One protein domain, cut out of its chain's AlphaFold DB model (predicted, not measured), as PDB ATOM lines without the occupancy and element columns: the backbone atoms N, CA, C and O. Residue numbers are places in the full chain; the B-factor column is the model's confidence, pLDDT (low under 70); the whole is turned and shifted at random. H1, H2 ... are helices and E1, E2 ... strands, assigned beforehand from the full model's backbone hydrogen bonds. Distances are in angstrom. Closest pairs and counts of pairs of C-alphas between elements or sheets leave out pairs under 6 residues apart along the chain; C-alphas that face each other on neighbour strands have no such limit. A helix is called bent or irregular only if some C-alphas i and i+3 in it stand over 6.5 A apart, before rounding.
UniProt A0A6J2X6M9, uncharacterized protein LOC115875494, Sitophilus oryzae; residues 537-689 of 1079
ATOM      1  N   GLN A 537     240.519 299.742 192.374       65.69
ATOM      2  CA  GLN A 537     241.138 298.422 192.546       65.69
ATOM      3  C   GLN A 537     241.315 298.113 194.040       65.69
ATOM      4  O   GLN A 537     241.832 298.940 194.796       65.69
ATOM      5  N   ILE A 538     240.909 296.915 194.463       58.62
ATOM      6  CA  ILE A 538     241.121 296.373 195.809       58.62
ATOM      7  C   ILE A 538     241.757 294.984 195.662       58.62
ATOM      8  O   ILE A 538     241.079 294.000 195.366       58.62
ATOM      9  N   SER A 539     243.071 294.918 195.862       49.50
ATOM     10  CA  SER A 539     243.850 293.675 195.857       49.50
ATOM     11  C   SER A 539     243.946 293.102 197.273       49.50
ATOM     12  O   SER A 539     244.184 293.858 198.215       49.50
ATOM     13  N   GLY A 540     243.800 291.782 197.425       49.22
ATOM     14  CA  GLY A 540     243.958 291.111 198.725       49.22
ATOM     15  C   GLY A 540     243.120 289.848 198.950       49.22
ATOM     16  O   GLY A 540     243.171 289.289 200.040       49.22
ATOM     17  N   PHE A 541     242.350 289.383 197.963       47.59
ATOM     18  CA  PHE A 541     241.531 288.179 198.107       47.59
ATOM     19  C   PHE A 541     242.244 286.982 197.470       47.59
ATOM     20  O   PHE A 541     242.515 286.983 196.276       47.59
ATOM     21  N   GLY A 542     242.559 285.955 198.256       38.50
ATOM     22  CA  GLY A 542     243.149 284.714 197.748       38.50
ATOM     23  C   GLY A 542     244.126 284.072 198.725       38.50
ATOM     24  O   GLY A 542     244.796 284.760 199.492       38.50
ATOM     25  N   TYR A 543     244.190 282.744 198.681       39.50
ATOM     26  CA  TYR A 543     245.252 281.920 199.256       39.50
ATOM     27  C   TYR A 543     245.738 280.991 198.133       39.50
ATOM     28  O   TYR A 543     244.920 280.483 197.367       39.50
ATOM     29  N   GLY A 544     247.054 280.826 198.000       53.38
ATOM     30  CA  GLY A 544     247.692 280.356 196.762       53.38
ATOM     31  C   GLY A 544     248.487 281.479 196.085       53.38
ATOM     32  O   GLY A 544     248.660 282.553 196.662       53.38
ATOM     33  N   SER A 545     249.009 281.231 194.883       48.53
ATOM     34  CA  SER A 545     249.811 282.204 194.123       48.53
ATOM     35  C   SER A 545     248.970 283.246 193.364       48.53
ATOM     36  O   SER A 545     249.487 284.307 193.005       48.53
ATOM     37  N   GLY A 546     247.673 282.990 193.183       58.72
ATOM     38  CA  GLY A 546     246.724 283.867 192.508       58.72
ATOM     39  C   GLY A 546     246.071 284.883 193.437       58.72
ATOM     40  O   GLY A 546     245.368 284.525 194.383       58.72
ATOM     41  N   GLN A 547     246.265 286.166 193.133       82.94
ATOM     42  CA  GLN A 547     245.517 287.248 193.764       82.94
ATOM     43  C   GLN A 547     244.244 287.519 192.966       82.94
ATOM     44  O   GLN A 547     244.304 288.034 191.848       82.94
ATOM     45  N   VAL A 548     243.092 287.238 193.574       90.12
ATOM     46  CA  VAL A 548     241.811 287.785 193.132       90.12
ATOM     47  C   VAL A 548     241.764 289.258 193.534       90.12
ATOM     48  O   VAL A 548     241.963 289.645 194.692       90.12
ATOM     49  N   GLN A 549     241.510 290.098 192.543       92.69
ATOM     50  CA  GLN A 549     241.412 291.542 192.681       92.69
ATOM     51  C   GLN A 549     239.977 291.968 192.386       92.69
ATOM     52  O   GLN A 549     239.367 291.495 191.424       92.69
ATOM     53  N   LEU A 550     239.437 292.851 193.226       93.19
ATOM     54  CA  LEU A 550     238.114 293.437 193.045       93.19
ATOM     55  C   LEU A 550     238.241 294.803 192.367       93.19
ATOM     56  O   LEU A 550     238.945 295.689 192.855       93.19
ATOM     57  N   PHE A 551     237.512 294.976 191.273       92.75
ATOM     58  CA  PHE A 551     237.420 296.198 190.491       92.75
ATOM     59  C   PHE A 551     235.995 296.753 190.503       92.75
ATOM     60  O   PHE A 551     235.024 295.997 190.437       92.75
ATOM     61  N   VAL A 552     235.868 298.081 190.528       93.25
ATOM     62  CA  VAL A 552     234.589 298.789 190.332       93.25
ATOM     63  C   VAL A 552     234.776 299.887 189.291       93.25
ATOM     64  O   VAL A 552     235.684 300.711 189.436       93.25
ATOM     65  N   ASN A 553     233.953 299.897 188.236       93.75
ATOM     66  CA  ASN A 553     234.067 300.859 187.131       93.75
ATOM     67  C   ASN A 553     233.006 301.987 187.192       93.75
ATOM     68  O   ASN A 553     232.031 301.883 187.942       93.75
ATOM     69  N   PRO A 554     233.152 303.066 186.391       91.12
ATOM     70  CA  PRO A 554     232.210 304.193 186.393       91.12
ATOM     71  C   PRO A 554     230.772 303.871 185.951       91.12
ATOM     72  O   PRO A 554     229.883 304.687 186.179       91.12
ATOM     73  N   ALA A 555     230.527 302.711 185.330       91.75
ATOM     74  CA  ALA A 555     229.186 302.243 184.968       91.75
ATOM     75  C   ALA A 555     228.494 301.453 186.099       91.75
ATOM     76  O   ALA A 555     227.341 301.055 185.949       91.75
ATOM     77  N   GLY A 556     229.167 301.230 187.235       90.81
ATOM     78  CA  GLY A 556     228.632 300.440 188.347       90.81
ATOM     79  C   GLY A 556     228.772 298.927 188.155       90.81
ATOM     80  O   GLY A 556     228.047 298.168 188.799       90.81
ATOM     81  N   LEU A 557     229.685 298.486 187.282       94.81
ATOM     82  CA  LEU A 557     230.063 297.078 187.173       94.81
ATOM     83  C   LEU A 557     231.042 296.693 188.284       94.81
ATOM     84  O   LEU A 557     231.912 297.485 188.659       94.81
ATOM     85  N   PHE A 558     230.933 295.450 188.748       95.50
ATOM     86  CA  PHE A 558     231.836 294.822 189.716       95.50
ATOM     87  C   PHE A 558     232.605 293.700 189.025       95.50
ATOM     88  O   PHE A 558     231.998 292.882 188.342       95.50
ATOM     89  N   GLY A 559     233.927 293.670 189.160       95.81
ATOM     90  CA  GLY A 559     234.787 292.690 188.498       95.81
ATOM     91  C   GLY A 559     235.691 291.994 189.496       95.81
ATOM     92  O   GLY A 559     236.510 292.650 190.130       95.81
ATOM     93  N   PHE A 560     235.572 290.679 189.615       95.44
ATOM     94  CA  PHE A 560     236.557 289.832 190.282       95.44
ATOM     95  C   PHE A 560     237.482 289.270 189.204       95.44
ATOM     96  O   PHE A 560     236.982 288.696 188.243       95.44
ATOM     97  N   TYR A 561     238.798 289.426 189.331       95.81
ATOM     98  CA  TYR A 561     239.774 288.925 188.351       95.81
ATOM     99  C   TYR A 561     240.961 288.287 189.073       95.81
ATOM    100  O   TYR A 561     241.552 288.920 189.949       95.81
ATOM    101  N   ASN A 562     241.289 287.036 188.734       95.06
ATOM    102  CA  ASN A 562     242.474 286.343 189.238       95.06
ATOM    103  C   ASN A 562     243.606 286.425 188.208       95.06
ATOM    104  O   ASN A 562     243.515 285.842 187.127       95.06
ATOM    105  N   THR A 563     244.690 287.109 188.575       92.56
ATOM    106  CA  THR A 563     245.840 287.354 187.693       92.56
ATOM    107  C   THR A 563     246.698 286.122 187.398       92.56
ATOM    108  O   THR A 563     247.493 286.170 186.468       92.56
ATOM    109  N   GLU A 564     246.616 285.047 188.193       93.31
ATOM    110  CA  GLU A 564     247.392 283.817 187.935       93.31
ATOM    111  C   GLU A 564     246.719 282.925 186.889       93.31
ATOM    112  O   GLU A 564     247.373 282.427 185.976       93.31
ATOM    113  N   TYR A 565     245.406 282.745 187.018       94.00
ATOM    114  CA  TYR A 565     244.614 281.852 186.171       94.00
ATOM    115  C   TYR A 565     244.039 282.558 184.936       94.00
ATOM    116  O   TYR A 565     243.441 281.909 184.080       94.00
ATOM    117  N   ASP A 566     244.216 283.881 184.854       95.25
ATOM    118  CA  ASP A 566     243.725 284.756 183.793       95.25
ATOM    119  C   ASP A 566     242.214 284.581 183.543       95.25
ATOM    120  O   ASP A 566     241.749 284.320 182.431       95.25
ATOM    121  N   VAL A 567     241.430 284.674 184.623       96.06
ATOM    122  CA  VAL A 567     239.965 284.526 184.609       96.06
ATOM    123  C   VAL A 567     239.270 285.605 185.428       96.06
ATOM    124  O   VAL A 567     239.788 286.062 186.450       96.06
ATOM    125  N   ALA A 568     238.070 285.988 184.997       96.62
ATOM    126  CA  ALA A 568     237.273 287.031 185.623       96.62
ATOM    127  C   ALA A 568     235.781 286.677 185.729       96.62
ATOM    128  O   ALA A 568     235.229 285.990 184.871       96.62
ATOM    129  N   ALA A 569     235.117 287.215 186.751       96.75
ATOM    130  CA  ALA A 569     233.665 287.324 186.852       96.75
ATOM    131  C   ALA A 569     233.286 288.810 186.931       96.75
ATOM    132  O   ALA A 569     233.587 289.486 187.917       96.75
ATOM    133  N   ILE A 570     232.636 289.318 185.887       96.94
ATOM    134  CA  ILE A 570     232.070 290.669 185.825       96.94
ATOM    135  C   ILE A 570     230.583 290.598 186.159       96.94
ATOM    136  O   ILE A 570     229.902 289.654 185.768       96.94
ATOM    137  N   TYR A 571     230.063 291.609 186.845       95.88
ATOM    138  CA  TYR A 571     228.693 291.638 187.325       95.88
ATOM    139  C   TYR A 571     228.044 293.015 187.159       95.88
ATOM    140  O   TYR A 571     228.640 294.031 187.526       95.88
ATOM    141  N   GLU A 572     226.827 293.055 186.608       95.38
ATOM    142  CA  GLU A 572     226.076 294.288 186.349       95.38
ATOM    143  C   GLU A 572     224.856 294.431 187.261       95.38
ATOM    144  O   GLU A 572     223.922 293.627 187.223       95.38
ATOM    145  N   ALA A 573     224.814 295.545 187.996       88.06
ATOM    146  CA  ALA A 573     223.692 295.876 188.863       88.06
ATOM    147  C   ALA A 573     222.394 296.192 188.111       88.06
ATOM    148  O   ALA A 573     221.318 295.763 188.519       88.06
ATOM    149  N   SER A 574     222.484 296.947 187.018       91.19
ATOM    150  CA  SER A 574     221.348 297.432 186.222       91.19
ATOM    151  C   SER A 574     220.527 296.325 185.560       91.19
ATOM    152  O   SER A 574     219.337 296.519 185.324       91.19
ATOM    153  N   SER A 575     221.156 295.195 185.233       92.62
ATOM    154  CA  SER A 575     220.575 294.154 184.380       92.62
ATOM    155  C   SER A 575     220.450 292.789 185.067       92.62
ATOM    156  O   SER A 575     220.093 291.826 184.395       92.62
ATOM    157  N   SER A 576     220.836 292.667 186.343       93.38
ATOM    158  CA  SER A 576     220.937 291.385 187.062       93.38
ATOM    159  C   SER A 576     221.706 290.303 186.283       93.38
ATOM    160  O   SER A 576     221.314 289.136 186.280       93.38
ATOM    161  N   SER A 577     222.790 290.678 185.591       95.19
ATOM    162  CA  SER A 577     223.554 289.752 184.745       95.19
ATOM    163  C   SER A 577     225.014 289.620 185.172       95.19
ATOM    164  O   SER A 577     225.576 290.503 185.821       95.19
ATOM    165  N   VAL A 578     225.614 288.484 184.822       96.12
ATOM    166  CA  VAL A 578     226.996 288.105 185.130       96.12
ATOM    167  C   VAL A 578     227.714 287.679 183.850       96.12
ATOM    168  O   VAL A 578     227.094 287.110 182.957       96.12
ATOM    169  N   ALA A 579     229.011 287.953 183.741       96.81
ATOM    170  CA  ALA A 579     229.860 287.469 182.660       96.81
ATOM    171  C   ALA A 579     231.134 286.835 183.225       96.81
ATOM    172  O   ALA A 579     231.975 287.512 183.816       96.81
ATOM    173  N   TYR A 580     231.270 285.531 183.015       96.50
ATOM    174  CA  TYR A 580     232.450 284.741 183.343       96.50
ATOM    175  C   TYR A 580     233.362 284.707 182.121       96.50
ATOM    176  O   TYR A 580     232.907 284.386 181.027       96.50
ATOM    177  N   LEU A 581     234.639 285.044 182.275       96.44
ATOM    178  CA  LEU A 581     235.595 285.178 181.174       96.44
ATOM    179  C   LEU A 581     236.900 284.452 181.512       96.44
ATOM    180  O   LEU A 581     237.384 284.557 182.636       96.44
ATOM    181  N   SER A 582     237.513 283.796 180.528       96.25
ATOM    182  CA  SER A 582     238.904 283.341 180.580       96.25
ATOM    183  C   SER A 582     239.721 284.053 179.506       96.25
ATOM    184  O   SER A 582     239.503 283.840 178.311       96.25
ATOM    185  N   GLY A 583     240.669 284.881 179.945       94.31
ATOM    186  CA  GLY A 583     241.715 285.480 179.123       94.31
ATOM    187  C   GLY A 583     242.525 284.391 178.422       94.31
ATOM    188  O   GLY A 583     242.451 284.230 177.203       94.31
ATOM    189  N   GLY A 584     243.203 283.564 179.219       91.12
ATOM    190  CA  GLY A 584     244.191 282.591 178.752       91.12
ATOM    191  C   GLY A 584     243.647 281.433 177.911       91.12
ATOM    192  O   GLY A 584     244.419 280.813 177.180       91.12
ATOM    193  N   LYS A 585     242.340 281.136 177.980       92.12
ATOM    194  CA  LYS A 585     241.694 280.104 177.146       92.12
ATOM    195  C   LYS A 585     240.811 280.650 176.015       92.12
ATOM    196  O   LYS A 585     240.386 279.869 175.168       92.12
ATOM    197  N   GLY A 586     240.537 281.956 175.962       94.50
ATOM    198  CA  GLY A 586     239.790 282.555 174.851       94.50
ATOM    199  C   GLY A 586     238.295 282.221 174.806       94.50
ATOM    200  O   GLY A 586     237.736 282.101 173.713       94.50
ATOM    201  N   TYR A 587     237.642 282.063 175.960       95.25
ATOM    202  CA  TYR A 587     236.195 281.841 176.046       95.25
ATOM    203  C   TYR A 587     235.551 282.596 177.208       95.25
ATOM    204  O   TYR A 587     236.206 283.014 178.163       95.25
ATOM    205  N   GLY A 588     234.233 282.746 177.146       95.56
ATOM    206  CA  GLY A 588     233.429 283.265 178.238       95.56
ATOM    207  C   GLY A 588     231.965 282.861 178.129       95.56
ATOM    208  O   GLY A 588     231.524 282.275 177.143       95.56
ATOM    209  N   SER A 589     231.203 283.194 179.161       96.44
ATOM    210  CA  SER A 589     229.753 283.086 179.158       96.44
ATOM    211  C   SER A 589     229.128 284.263 179.883       96.44
ATOM    212  O   SER A 589     229.514 284.593 181.004       96.44
ATOM    213  N   TRP A 590     228.143 284.878 179.239       96.69
ATOM    214  CA  TRP A 590     227.257 285.867 179.837       96.69
ATOM    215  C   TRP A 590     225.955 285.191 180.252       96.69
ATOM    216  O   TRP A 590     225.503 284.254 179.596       96.69
ATOM    217  N   TYR A 591     225.348 285.657 181.338       96.31
ATOM    218  CA  TYR A 591     224.164 285.040 181.908       96.31
ATOM    219  C   TYR A 591     223.250 286.054 182.600       96.31
ATOM    220  O   TYR A 591     223.674 286.791 183.492       96.31
ATOM    221  N   ASP A 592     221.975 286.044 182.219       95.56
ATOM    222  CA  ASP A 592     220.889 286.821 182.812       95.56
ATOM    223  C   ASP A 592     220.216 286.009 183.935       95.56
ATOM    224  O   ASP A 592     219.544 285.001 183.683       95.56
ATOM    225  N   LEU A 593     220.392 286.456 185.186       91.06
ATOM    226  CA  LEU A 593     219.817 285.808 186.371       91.06
ATOM    227  C   LEU A 593     218.289 285.965 186.452       91.06
ATOM    228  O   LEU A 593     217.639 285.177 187.133       91.06
ATOM    229  N   GLY A 594     217.711 286.973 185.791       91.19
ATOM    230  CA  GLY A 594     216.266 287.209 185.753       91.19
ATOM    231  C   GLY A 594     215.558 286.398 184.669       91.19
ATOM    232  O   GLY A 594     214.450 285.913 184.891       91.19
ATOM    233  N   ALA A 595     216.196 286.214 183.510       93.88
ATOM    234  CA  ALA A 595     215.679 285.405 182.404       93.88
ATOM    235  C   ALA A 595     216.048 283.911 182.493       93.88
ATOM    236  O   ALA A 595     215.532 283.116 181.705       93.88
ATOM    237  N   ASN A 596     216.933 283.535 183.426       93.69
ATOM    238  CA  ASN A 596     217.511 282.194 183.585       93.69
ATOM    239  C   ASN A 596     218.237 281.680 182.317       93.69
ATOM    240  O   ASN A 596     218.162 280.496 181.970       93.69
ATOM    241  N   LYS A 597     218.892 282.595 181.586       95.50
ATOM    242  CA  LYS A 597     219.438 282.349 180.241       95.50
ATOM    243  C   LYS A 597     220.884 282.786 180.112       95.50
ATOM    244  O   LYS A 597     221.242 283.908 180.457       95.50
ATOM    245  N   GLY A 598     221.683 281.889 179.550       95.75
ATOM    246  CA  GLY A 598     223.078 282.096 179.221       95.75
ATOM    247  C   GLY A 598     223.347 282.230 177.730       95.75
ATOM    248  O   GLY A 598     222.547 281.838 176.870       95.75
ATOM    249  N   LEU A 599     224.529 282.760 177.447       96.75
ATOM    250  CA  LEU A 599     225.154 282.811 176.139       96.75
ATOM    251  C   LEU A 599     226.653 282.541 176.313       96.75
ATOM    252  O   LEU A 599     227.393 283.405 176.784       96.75
ATOM    253  N   TYR A 600     227.093 281.345 175.926       96.75
ATOM    254  CA  TYR A 600     228.506 280.970 175.857       96.75
ATOM    255  C   TYR A 600     229.114 281.471 174.537       96.75
ATOM    256  O   TYR A 600     228.479 281.380 173.485       96.75
ATOM    257  N   PHE A 601     230.338 281.995 174.561       95.12
ATOM    258  CA  PHE A 601     231.026 282.520 173.378       95.12
ATOM    259  C   PHE A 601     232.547 282.310 173.462       95.12
ATOM    260  O   PHE A 601     233.179 282.555 174.488       95.12
ATOM    261  N   SER A 602     233.149 281.905 172.343       93.12
ATOM    262  CA  SER A 602     234.600 281.775 172.178       93.12
ATOM    263  C   SER A 602     235.202 282.956 171.403       93.12
ATOM    264  O   SER A 602     234.484 283.799 170.856       93.12
ATOM    265  N   HIS A 603     236.532 283.002 171.324       86.12
ATOM    266  CA  HIS A 603     237.317 283.976 170.556       86.12
ATOM    267  C   HIS A 603     236.818 284.163 169.109       86.12
ATOM    268  O   HIS A 603     236.591 285.295 168.680       86.12
ATOM    269  N   ASP A 604     236.537 283.066 168.394       84.81
ATOM    270  CA  ASP A 604     236.032 283.077 167.007       84.81
ATOM    271  C   ASP A 604     234.599 283.644 166.866       84.81
ATOM    272  O   ASP A 604     234.159 284.026 165.767       84.81
ATOM    273  N   SER A 605     233.856 283.689 167.977       84.81
ATOM    274  CA  SER A 605     232.492 284.218 168.055       84.81
ATOM    275  C   SER A 605     232.436 285.691 168.464       84.81
ATOM    276  O   SER A 605     231.507 286.374 168.032       84.81
ATOM    277  N   TYR A 606     233.394 286.199 169.254       83.81
ATOM    278  CA  TYR A 606     233.371 287.586 169.736       83.81
ATOM    279  C   TYR A 606     234.767 288.256 169.762       83.81
ATOM    280  O   TYR A 606     235.511 288.126 170.741       83.81
ATOM    281  N   PRO A 607     235.139 289.022 168.713       81.81
ATOM    282  CA  PRO A 607     236.438 289.699 168.636       81.81
ATOM    283  C   PRO A 607     236.558 290.921 169.564       81.81
ATOM    284  O   PRO A 607     237.673 291.351 169.843       81.81
ATOM    285  N   ASP A 608     235.443 291.443 170.086       82.88
ATOM    286  CA  ASP A 608     235.418 292.533 171.076       82.88
ATOM    287  C   ASP A 608     235.443 292.020 172.534       82.88
ATOM    288  O   ASP A 608     235.316 292.795 173.487       82.88
ATOM    289  N   ALA A 609     235.601 290.708 172.740       83.62
ATOM    290  CA  ALA A 609     235.816 290.131 174.062       83.62
ATOM    291  C   ALA A 609     237.175 290.544 174.649       83.62
ATOM    292  O   ALA A 609     238.143 290.772 173.923       83.62
ATOM    293  N   TRP A 610     237.280 290.534 175.981       90.56
ATOM    294  CA  TRP A 610     238.532 290.786 176.699       90.56
ATOM    295  C   TRP A 610     239.706 289.950 176.158       90.56
ATOM    296  O   TRP A 610     240.696 290.523 175.702       90.56
ATOM    297  N   PHE A 611     239.554 288.622 176.105       86.31
ATOM    298  CA  PHE A 611     240.556 287.694 175.561       86.31
ATOM    299  C   PHE A 611     240.936 287.972 174.099       86.31
ATOM    300  O   PHE A 611     242.070 287.740 173.694       86.31
ATOM    301  N   SER A 612     240.012 288.506 173.302       82.56
ATOM    302  CA  SER A 612     240.249 288.838 171.895       82.56
ATOM    303  C   SER A 612     241.022 290.151 171.706       82.56
ATOM    304  O   SER A 612     241.638 290.366 170.664       82.56
ATOM    305  N   SER A 613     241.021 291.024 172.718       81.00
ATOM    306  CA  SER A 613     241.562 292.387 172.642       81.00
ATOM    307  C   SER A 613     243.069 292.515 172.915       81.00
ATOM    308  O   SER A 613     243.617 293.605 172.739       81.00
ATOM    309  N   ASN A 614     243.730 291.459 173.416       84.88
ATOM    310  CA  ASN A 614     245.086 291.498 174.004       84.88
ATOM    311  C   ASN A 614     245.299 292.611 175.062       84.88
ATOM    312  O   ASN A 614     246.437 292.978 175.363       84.88
ATOM    313  N   SER A 615     244.224 293.178 175.616       91.19
ATOM    314  CA  SER A 615     244.290 294.279 176.579       91.19
ATOM    315  C   SER A 615     244.265 293.749 178.017       91.19
ATOM    316  O   SER A 615     243.531 292.796 178.292       91.19
ATOM    317  N   PRO A 616     244.998 294.371 178.962       94.31
ATOM    318  CA  PRO A 616     244.887 294.044 180.382       94.31
ATOM    319  C   PRO A 616     243.433 294.141 180.861       94.31
ATOM    320  O   PRO A 616     242.694 295.027 180.406       94.31
ATOM    321  N   PHE A 617     243.028 293.257 181.778       94.88
ATOM    322  CA  PHE A 617     241.652 293.193 182.285       94.88
ATOM    323  C   PHE A 617     241.156 294.556 182.776       94.88
ATOM    324  O   PHE A 617     240.036 294.957 182.481       94.88
ATOM    325  N   GLU A 618     242.018 295.316 183.447       94.06
ATOM    326  CA  GLU A 618     241.736 296.645 183.987       94.06
ATOM    327  C   GLU A 618     241.381 297.645 182.880       94.06
ATOM    328  O   GLU A 618     240.472 298.460 183.039       94.06
ATOM    329  N   THR A 619     242.062 297.553 181.734       94.44
ATOM    330  CA  THR A 619     241.799 298.404 180.563       94.44
ATOM    331  C   THR A 619     240.456 298.034 179.944       94.44
ATOM    332  O   THR A 619     239.620 298.912 179.729       94.44
ATOM    333  N   TYR A 620     240.207 296.738 179.737       95.69
ATOM    334  CA  TYR A 620     238.935 296.233 179.218       95.69
ATOM    335  C   TYR A 620     237.749 296.631 180.112       95.69
ATOM    336  O   TYR A 620     236.795 297.272 179.668       95.69
ATOM    337  N   PHE A 621     237.854 296.318 181.401       95.50
ATOM    338  CA  PHE A 621     236.848 296.574 182.422       95.50
ATOM    339  C   PHE A 621     236.574 298.072 182.617       95.50
ATOM    340  O   PHE A 621     235.432 298.457 182.868       95.50
ATOM    341  N   SER A 622     237.575 298.943 182.433       94.19
ATOM    342  CA  SER A 622     237.374 300.402 182.465       94.19
ATOM    343  C   SER A 622     236.478 300.922 181.331       94.19
ATOM    344  O   SER A 622     235.725 301.874 181.537       94.19
ATOM    345  N   GLY A 623     236.524 300.290 180.151       95.19
ATOM    346  CA  GLY A 623     235.739 300.678 178.974       95.19
ATOM    347  C   GLY A 623     234.342 300.051 178.898       95.19
ATOM    348  O   GLY A 623     233.507 300.513 178.115       95.19
ATOM    349  N   LEU A 624     234.074 299.011 179.693       95.19
ATOM    350  CA  LEU A 624     232.851 298.211 179.631       95.19
ATOM    351  C   LEU A 624     231.650 298.951 180.249       95.19
ATOM    352  O   LEU A 624     231.565 299.139 181.461       95.19
ATOM    353  N   LYS A 625     230.700 299.380 179.410       96.00
ATOM    354  CA  LYS A 625     229.580 300.251 179.830       96.00
ATOM    355  C   LYS A 625     228.365 299.518 180.402       96.00
ATOM    356  O   LYS A 625     227.541 300.154 181.045       96.00
ATOM    357  N   SER A 626     228.221 298.234 180.097       95.81
ATOM    358  CA  SER A 626     227.131 297.345 180.514       95.81
ATOM    359  C   SER A 626     227.510 295.923 180.089       95.81
ATOM    360  O   SER A 626     228.309 295.752 179.166       95.81
ATOM    361  N   LEU A 627     226.943 294.907 180.731       96.00
ATOM    362  CA  LEU A 627     226.976 293.522 180.271       96.00
ATOM    363  C   LEU A 627     225.902 293.231 179.213       96.00
ATOM    364  O   LEU A 627     226.016 292.240 178.494       96.00
ATOM    365  N   SER A 628     224.905 294.104 179.027       93.88
ATOM    366  CA  SER A 628     223.867 293.919 178.002       93.88
ATOM    367  C   SER A 628     224.405 293.918 176.560       93.88
ATOM    368  O   SER A 628     223.663 293.601 175.635       93.88
ATOM    369  N   SER A 629     225.673 294.274 176.324       92.31
ATOM    370  CA  SER A 629     226.314 294.092 175.016       92.31
ATOM    371  C   SER A 629     226.529 292.616 174.678       92.31
ATOM    372  O   SER A 629     226.389 292.236 173.515       92.31
ATOM    373  N   TYR A 630     226.805 291.762 175.670       93.19
ATOM    374  CA  TYR A 630     227.010 290.331 175.439       93.19
ATOM    375  C   TYR A 630     225.736 289.632 174.945       93.19
ATOM    376  O   TYR A 630     225.825 288.719 174.130       93.19
ATOM    377  N   SER A 631     224.543 290.106 175.323       91.62
ATOM    378  CA  SER A 631     223.274 289.550 174.826       91.62
ATOM    379  C   SER A 631     223.017 289.814 173.330       91.62
ATOM    380  O   SER A 631     221.988 289.390 172.809       91.62
ATOM    381  N   SER A 632     223.912 290.538 172.642       89.50
ATOM    382  CA  SER A 632     223.837 290.846 171.204       89.50
ATOM    383  C   SER A 632     224.864 290.092 170.342       89.50
ATOM    384  O   SER A 632     225.054 290.422 169.174       89.50
ATOM    385  N   ILE A 633     225.534 289.070 170.890       91.38
ATOM    386  CA  ILE A 633     226.529 288.274 170.156       91.38
ATOM    387  C   ILE A 633     225.823 287.229 169.273       91.38
ATOM    388  O   ILE A 633     225.517 286.126 169.721       91.38
ATOM    389  N   ASP A 634     225.652 287.549 167.985       89.50
ATOM    390  CA  ASP A 634     225.032 286.700 166.938       89.50
ATOM    391  C   ASP A 634     225.629 285.277 166.785       89.50
ATOM    392  O   ASP A 634     225.082 284.443 166.062       89.50
ATOM    393  N   ARG A 635     226.782 285.000 167.408       90.25
ATOM    394  CA  ARG A 635     227.530 283.729 167.328       90.25
ATOM    395  C   ARG A 635     227.683 282.995 168.665       90.25
ATOM    396  O   ARG A 635     228.496 282.075 168.761       90.25
ATOM    397  N   GLY A 636     226.971 283.421 169.704       93.19
ATOM    398  CA  GLY A 636     226.974 282.724 170.987       93.19
ATOM    399  C   GLY A 636     226.091 281.471 170.977       93.19
ATOM    400  O   GLY A 636     225.075 281.417 170.284       93.19
ATOM    401  N   ILE A 637     226.460 280.470 171.772       95.62
ATOM    402  CA  ILE A 637     225.633 279.291 172.048       95.62
ATOM    403  C   ILE A 637     224.734 279.641 173.231       95.62
ATOM    404  O   ILE A 637     225.215 279.821 174.351       95.62
ATOM    405  N   SER A 638     223.433 279.797 172.981       95.94
ATOM    406  CA  SER A 638     222.481 280.122 174.046       95.94
ATOM    407  C   SER A 638     222.054 278.870 174.805       95.94
ATOM    408  O   SER A 638     221.777 277.842 174.191       95.94
ATOM    409  N   TYR A 639     221.975 278.981 176.129       95.56
ATOM    410  CA  TYR A 639     221.599 277.892 177.027       95.56
ATOM    411  C   TYR A 639     220.679 278.378 178.159       95.56
ATOM    412  O   TYR A 639     220.564 279.576 178.419       95.56
ATOM    413  N   GLU A 640     220.033 277.449 178.857       93.19
ATOM    414  CA  GLU A 640     219.282 277.701 180.100       93.19
ATOM    415  C   GLU A 640     219.998 276.990 181.259       93.19
ATOM    416  O   GLU A 640     220.671 275.992 181.011       93.19
ATOM    417  N   HIS A 641     219.908 277.489 182.502       81.12
ATOM    418  CA  HIS A 641     220.832 277.096 183.591       81.12
ATOM    419  C   HIS A 641     221.075 275.587 183.741       81.12
ATOM    420  O   HIS A 641     222.212 275.141 183.851       81.12
ATOM    421  N   TYR A 642     219.981 274.824 183.732       85.25
ATOM    422  CA  TYR A 642     219.947 273.384 183.986       85.25
ATOM    423  C   TYR A 642     220.152 272.538 182.715       85.25
ATOM    424  O   TYR A 642     220.071 271.314 182.772       85.25
ATOM    425  N   TYR A 643     220.384 273.191 181.571       87.19
ATOM    426  CA  TYR A 643     220.451 272.597 180.231       87.19
ATOM    427  C   TYR A 643     221.620 273.160 179.400       87.19
ATOM    428  O   TYR A 643     221.551 273.214 178.173       87.19
ATOM    429  N   ALA A 644     222.688 273.609 180.061       89.81
ATOM    430  CA  ALA A 644     223.972 273.855 179.418       89.81
ATOM    431  C   ALA A 644     224.649 272.518 179.064       89.81
ATOM    432  O   ALA A 644     224.648 271.596 179.882       89.81
ATOM    433  N   ASP A 645     225.235 272.422 177.866       93.56
ATOM    434  CA  ASP A 645     226.011 271.249 177.443       93.56
ATOM    435  C   ASP A 645     227.220 271.002 178.367       93.56
ATOM    436  O   ASP A 645     227.810 271.944 178.901       93.56
ATOM    437  N   ASP A 646     227.665 269.745 178.477       91.44
ATOM    438  CA  ASP A 646     228.786 269.344 179.345       91.44
ATOM    439  C   ASP A 646     230.063 270.180 179.136       91.44
ATOM    440  O   ASP A 646     230.715 270.541 180.112       91.44
ATOM    441  N   TYR A 647     230.395 270.561 177.893       94.00
ATOM    442  CA  TYR A 647     231.572 271.397 177.607       94.00
ATOM    443  C   TYR A 647     231.409 272.849 178.091       94.00
ATOM    444  O   TYR A 647     232.385 273.456 178.522       94.00
ATOM    445  N   ILE A 648     230.188 273.400 178.086       93.81
ATOM    446  CA  ILE A 648     229.890 274.725 178.660       93.81
ATOM    447  C   ILE A 648     230.061 274.663 180.184       93.81
ATOM    448  O   ILE A 648     230.633 275.574 180.788       93.81
ATOM    449  N   ASN A 649     229.610 273.567 180.801       91.94
ATOM    450  CA  ASN A 649     229.748 273.337 182.239       91.94
ATOM    451  C   ASN A 649     231.213 273.123 182.645       91.94
ATOM    452  O   ASN A 649     231.635 273.679 183.660       91.94
ATOM    453  N   GLU A 650     231.999 272.379 181.862       93.25
ATOM    454  CA  GLU A 650     233.439 272.170 182.074       93.25
ATOM    455  C   GLU A 650     234.223 273.487 181.946       93.25
ATOM    456  O   GLU A 650     234.969 273.853 182.858       93.25
ATOM    457  N   ASP A 651     233.999 274.253 180.875       94.62
ATOM    458  CA  ASP A 651     234.688 275.527 180.644       94.62
ATOM    459  C   ASP A 651     234.385 276.558 181.740       94.62
ATOM    460  O   ASP A 651     235.300 277.212 182.256       94.62
ATOM    461  N   ILE A 652     233.118 276.689 182.142       93.06
ATOM    462  CA  ILE A 652     232.709 277.622 183.201       93.06
ATOM    463  C   ILE A 652     233.158 277.116 184.580       93.06
ATOM    464  O   ILE A 652     233.597 277.924 185.397       93.06
ATOM    465  N   SER A 653     233.176 275.802 184.828       91.00
ATOM    466  CA  SER A 653     233.811 275.235 186.032       91.00
ATOM    467  C   SER A 653     235.307 275.547 186.079       91.00
ATOM    468  O   SER A 653     235.824 275.858 187.147       91.00
ATOM    469  N   GLY A 654     235.989 275.568 184.929       93.50
ATOM    470  CA  GLY A 654     237.375 276.025 184.806       93.50
ATOM    471  C   GLY A 654     237.575 277.524 185.070       93.50
ATOM    472  O   GLY A 654     238.651 277.923 185.513       93.50
ATOM    473  N   ILE A 655     236.554 278.363 184.849       94.00
ATOM    474  CA  ILE A 655     236.564 279.758 185.319       94.00
ATOM    475  C   ILE A 655     236.331 279.812 186.833       94.00
ATOM    476  O   ILE A 655     237.029 280.558 187.516       94.00
ATOM    477  N   PHE A 656     235.418 279.007 187.385       92.00
ATOM    478  CA  PHE A 656     235.190 278.962 188.831       92.00
ATOM    479  C   PHE A 656     236.397 278.436 189.618       92.00
ATOM    480  O   PHE A 656     236.720 279.030 190.642       92.00
ATOM    481  N   SER A 657     237.110 277.407 189.147       90.56
ATOM    482  CA  SER A 657     238.350 276.948 189.796       90.56
ATOM    483  C   SER A 657     239.497 277.948 189.629       90.56
ATOM    484  O   SER A 657     240.246 278.175 190.572       90.56
ATOM    485  N   GLY A 658     239.598 278.640 188.490       92.62
ATOM    486  CA  GLY A 658     240.575 279.720 188.331       92.62
ATOM    487  C   GLY A 658     240.275 280.951 189.200       92.62
ATOM    488  O   GLY A 658     241.189 281.595 189.710       92.62
ATOM    489  N   LEU A 659     239.000 281.282 189.422       90.94
ATOM    490  CA  LEU A 659     238.580 282.316 190.375       90.94
ATOM    491  C   LEU A 659     238.702 281.844 191.828       90.94
ATOM    492  O   LEU A 659     238.835 282.678 192.723       90.94
ATOM    493  N   TRP A 660     238.653 280.531 192.065       86.81
ATOM    494  CA  TRP A 660     238.707 279.933 193.391       86.81
ATOM    495  C   TRP A 660     239.482 278.598 193.410       86.81
ATOM    496  O   TRP A 660     238.878 277.529 193.333       86.81
ATOM    497  N   PRO A 661     240.821 278.616 193.570       77.25
ATOM    498  CA  PRO A 661     241.656 277.412 193.426       77.25
ATOM    499  C   PRO A 661     241.311 276.239 194.357       77.25
ATOM    500  O   PRO A 661     241.536 275.087 194.015       77.25
ATOM    501  N   TYR A 662     240.697 276.500 195.514       70.62
ATOM    502  CA  TYR A 662     240.243 275.457 196.450       70.62
ATOM    503  C   TYR A 662     238.957 274.725 196.022       70.62
ATOM    504  O   TYR A 662     238.368 274.001 196.819       70.62
ATOM    505  N   TYR A 663     238.477 274.942 194.796       67.44
ATOM    506  CA  TYR A 663     237.191 274.431 194.313       67.44
ATOM    507  C   TYR A 663     237.297 273.158 193.450       67.44
ATOM    508  O   TYR A 663     236.279 272.627 193.007       67.44
ATOM    509  N   GLU A 664     238.516 272.660 193.211       54.88
ATOM    510  CA  GLU A 664     238.796 271.555 192.278       54.88
ATOM    511  C   GLU A 664     238.145 270.206 192.666       54.88
ATOM    512  O   GLU A 664     237.854 269.399 191.784       54.88
ATOM    513  N   ASP A 665     237.831 269.973 193.946       55.72
ATOM    514  CA  ASP A 665     237.297 268.690 194.450       55.72
ATOM    515  C   ASP A 665     235.818 268.396 194.093       55.72
ATOM    516  O   ASP A 665     235.346 267.277 194.306       55.72
ATOM    517  N   TYR A 666     235.046 269.357 193.560       54.94
ATOM    518  CA  TYR A 666     233.586 269.187 193.379       54.94
ATOM    519  C   TYR A 666     233.122 268.682 192.000       54.94
ATOM    520  O   TYR A 666     231.933 268.387 191.830       54.94
ATOM    521  N   GLY A 667     234.029 268.529 191.030       65.69
ATOM    522  CA  GLY A 667     233.715 267.989 189.699       65.69
ATOM    523  C   GLY A 667     232.574 268.731 188.985       65.69
ATOM    524  O   GLY A 667     232.422 269.941 189.130       65.69
ATOM    525  N   ALA A 668     231.736 268.003 188.237       57.16
ATOM    526  CA  ALA A 668     230.643 268.587 187.444       57.16
ATOM    527  C   ALA A 668     229.605 269.383 188.272       57.16
ATOM    528  O   ALA A 668     229.005 270.326 187.762       57.16
ATOM    529  N   TYR A 669     229.434 269.067 189.562       63.03
ATOM    530  CA  TYR A 669     228.548 269.817 190.468       63.03
ATOM    531  C   TYR A 669     229.135 271.166 190.920       63.03
ATOM    532  O   TYR A 669     228.430 271.970 191.536       63.03
ATOM    533  N   GLY A 670     230.408 271.438 190.613       66.38
ATOM    534  CA  GLY A 670     231.030 272.739 190.841       66.38
ATOM    535  C   GLY A 670     230.339 273.860 190.061       66.38
ATOM    536  O   GLY A 670     230.130 274.938 190.612       66.38
ATOM    537  N   TYR A 671     229.899 273.596 188.825       70.12
ATOM    538  CA  TYR A 671     229.186 274.569 187.990       70.12
ATOM    539  C   TYR A 671     227.973 275.185 188.703       70.12
ATOM    540  O   TYR A 671     227.904 276.402 188.873       70.12
ATOM    541  N   GLU A 672     227.030 274.346 189.143       72.88
ATOM    542  CA  GLU A 672     225.754 274.782 189.718       72.88
ATOM    543  C   GLU A 672     225.974 275.560 191.017       72.88
ATOM    544  O   GLU A 672     225.403 276.636 191.213       72.88
ATOM    545  N   ARG A 673     226.841 275.056 191.902       68.31
ATOM    546  CA  ARG A 673     227.166 275.749 193.152       68.31
ATOM    547  C   ARG A 673     227.914 277.057 192.903       68.31
ATOM    548  O   ARG A 673     227.605 278.038 193.571       68.31
ATOM    549  N   GLY A 674     228.843 277.102 191.948       70.25
ATOM    550  CA  GLY A 674     229.573 278.315 191.573       70.25
ATOM    551  C   GLY A 674     228.630 279.392 191.043       70.25
ATOM    552  O   GLY A 674     228.671 280.534 191.501       70.25
ATOM    553  N   PHE A 675     227.704 279.014 190.159       72.19
ATOM    554  CA  PHE A 675     226.682 279.910 189.620       72.19
ATOM    555  C   PHE A 675     225.725 280.429 190.694       72.19
ATOM    556  O   PHE A 675     225.496 281.636 190.773       72.19
ATOM    557  N   ASN A 676     225.195 279.544 191.543       69.38
ATOM    558  CA  ASN A 676     224.319 279.938 192.647       69.38
ATOM    559  C   ASN A 676     225.056 280.813 193.670       69.38
ATOM    560  O   ASN A 676     224.479 281.763 194.196       69.38
ATOM    561  N   TYR A 677     226.342 280.551 193.914       67.81
ATOM    562  CA  TYR A 677     227.168 281.343 194.817       67.81
ATOM    563  C   TYR A 677     227.450 282.748 194.268       67.81
ATOM    564  O   TYR A 677     227.061 283.729 194.899       67.81
ATOM    565  N   PHE A 678     228.051 282.875 193.079       65.19
ATOM    566  CA  PHE A 678     228.334 284.184 192.473       65.19
ATOM    567  C   PHE A 678     227.049 284.952 192.128       65.19
ATOM    568  O   PHE A 678     226.991 286.166 192.330       65.19
ATOM    569  N   GLY A 679     225.992 284.257 191.700       63.41
ATOM    570  CA  GLY A 679     224.661 284.830 191.502       63.41
ATOM    571  C   GLY A 679     224.042 285.354 192.802       63.41
ATOM    572  O   GLY A 679     223.523 286.468 192.815       63.41
ATOM    573  N   SER A 680     224.138 284.611 193.911       61.62
ATOM    574  CA  SER A 680     223.623 285.041 195.220       61.62
ATOM    575  C   SER A 680     224.444 286.177 195.831       61.62
ATOM    576  O   SER A 680     223.869 287.194 196.222       61.62
ATOM    577  N   VAL A 681     225.776 286.049 195.880       61.84
ATOM    578  CA  VAL A 681     226.694 287.085 196.386       61.84
ATOM    579  C   VAL A 681     226.527 288.369 195.581       61.84
ATOM    580  O   VAL A 681     226.342 289.441 196.158       61.84
ATOM    581  N   GLY A 682     226.496 288.256 194.252       59.41
ATOM    582  CA  GLY A 682     226.199 289.362 193.360       59.41
ATOM    583  C   GLY A 682     224.847 290.009 193.670       59.41
ATOM    584  O   GLY A 682     224.788 291.202 193.968       59.41
ATOM    585  N   ASN A 683     223.753 289.247 193.646       57.47
ATOM    586  CA  ASN A 683     222.406 289.802 193.804       57.47
ATOM    587  C   ASN A 683     222.201 290.443 195.198       57.47
ATOM    588  O   ASN A 683     221.529 291.473 195.328       57.47
ATOM    589  N   HIS A 684     222.865 289.923 196.237       55.66
ATOM    590  CA  HIS A 684     222.938 290.565 197.554       55.66
ATOM    591  C   HIS A 684     223.718 291.890 197.530       55.66
ATOM    592  O   HIS A 684     223.252 292.868 198.125       55.66
ATOM    593  N   ILE A 685     224.846 291.966 196.814       56.28
ATOM    594  CA  ILE A 685     225.602 293.213 196.592       56.28
ATOM    595  C   ILE A 685     224.757 294.239 195.807       56.28
ATOM    596  O   ILE A 685     224.717 295.407 196.195       56.28
ATOM    597  N   ILE A 686     224.000 293.830 194.779       54.22
ATOM    598  CA  ILE A 686     223.093 294.724 194.027       54.22
ATOM    599  C   ILE A 686     221.980 295.260 194.909       54.22
ATOM    600  O   ILE A 686     221.832 296.475 195.032       54.22
ATOM    601  N   THR A 687     221.185 294.364 195.504       51.47
ATOM    602  CA  THR A 687     219.981 294.726 196.272       51.47
ATOM    603  C   THR A 687     220.343 295.707 197.392       51.47
ATOM    604  O   THR A 687     219.617 296.659 197.681       51.47
ATOM    605  N   THR A 688     221.531 295.513 197.962       48.22
ATOM    606  CA  THR A 688     222.201 296.425 198.884       48.22
ATOM    607  C   THR A 688     222.483 297.796 198.268       48.22
ATOM    608  O   THR A 688     221.990 298.802 198.777       48.22
ATOM    609  N   LEU A 689     223.263 297.864 197.187       49.66
ATOM    610  CA  LEU A 689     223.726 299.125 196.597       49.66
ATOM    611  C   LEU A 689     222.583 299.948 195.985       49.66
ATOM    612  O   LEU A 689     222.514 301.158 196.197       49.66
TER     613      LEU A 689
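Overview. This is residues 537 to 689 of the 1079 residues of the protein "uncharacterized protein LOC115875494" of Sitophilus oryzae (UniProt A0A6J2X6M9). The core is one twisted sheet of eight short strands, laid side by side like the rungs of a twisted ladder. H2 crosses one face and the sharply kinked H3 covers part of that face, while the short H1 packs on E2 and E3 on the other face. E1 to E7 follow each other as a meander, each strand the antiparallel neighbour of the one before; only after H1 does the chain add E8 beside E7. The printed part has 153 residues with three named helices and eight named strands, in the order E1 to E7, H1, E8, H2, H3, and its class is mixed, helices and strands. It is compact, with a radius of gyration of the C-alphas of 14.1 A, and rounded, spanning 35 by 35 by 34 A.

Arrangement. Start at E4, residues 567 to 572, and E5, residues 577 to 582, an antiparallel hairpin: N 568 and O 581 are 2.8 A apart, within hydrogen-bond range. The sheet runs on through E3, residues 557 to 562, and E2, residues 548 to 552, to the edge strand E1, residues 537 to 541, where N 538 and O 550 are 2.8 A apart. The other way come E6, residues 587 to 592, E7, residues 597 to 602, and the edge strand E8, residues 637 to 640, where N 598 and O 639 are 2.8 A apart. H2, residues 646 to 659, runs across the strands at 83 degrees to E6 on the local plane, at a height over the sheet of 8.7 A. H3, residues 661 to 689, is on the same face and touches H2 with residues 663 to 674 alone; the closest C-alphas, of Ser 653 and Tyr 671, are 5.1 A apart. H3 is irregular, with C-alphas 665 and 668 9.7 A apart and a kink of 130 degrees near residue 668. H1, residues 617 to 623, is on the opposite face and runs along the strands, at 3 degrees to E3 on the local plane. Every O i to N i+4 pair is within hydrogen-bond range in H1 and H2, and 17 of 25 are in H3.

Along the chain. Find C-alpha 537 at (241.138, 298.422, 192.546), where E1 begins. H2 runs 19.6 A from C-alpha 646 at (228.786, 269.344, 179.345). H3 measures 28.3 A from first to last C-alpha and ends at C-alpha 689, at (223.726, 299.125, 196.597).

Size, cuts and confidence. The two C-alphas farthest apart, those of Tyr 543 and Asp 634, are 38.4 A apart. The printed part has no cut. Look for the long links at residues 603 to 616 and 624 to 636. The mean pLDDT of the printed part is 84.1; residues 537 to 546, 663 to 670, 673 and 676 to 689 are under 70.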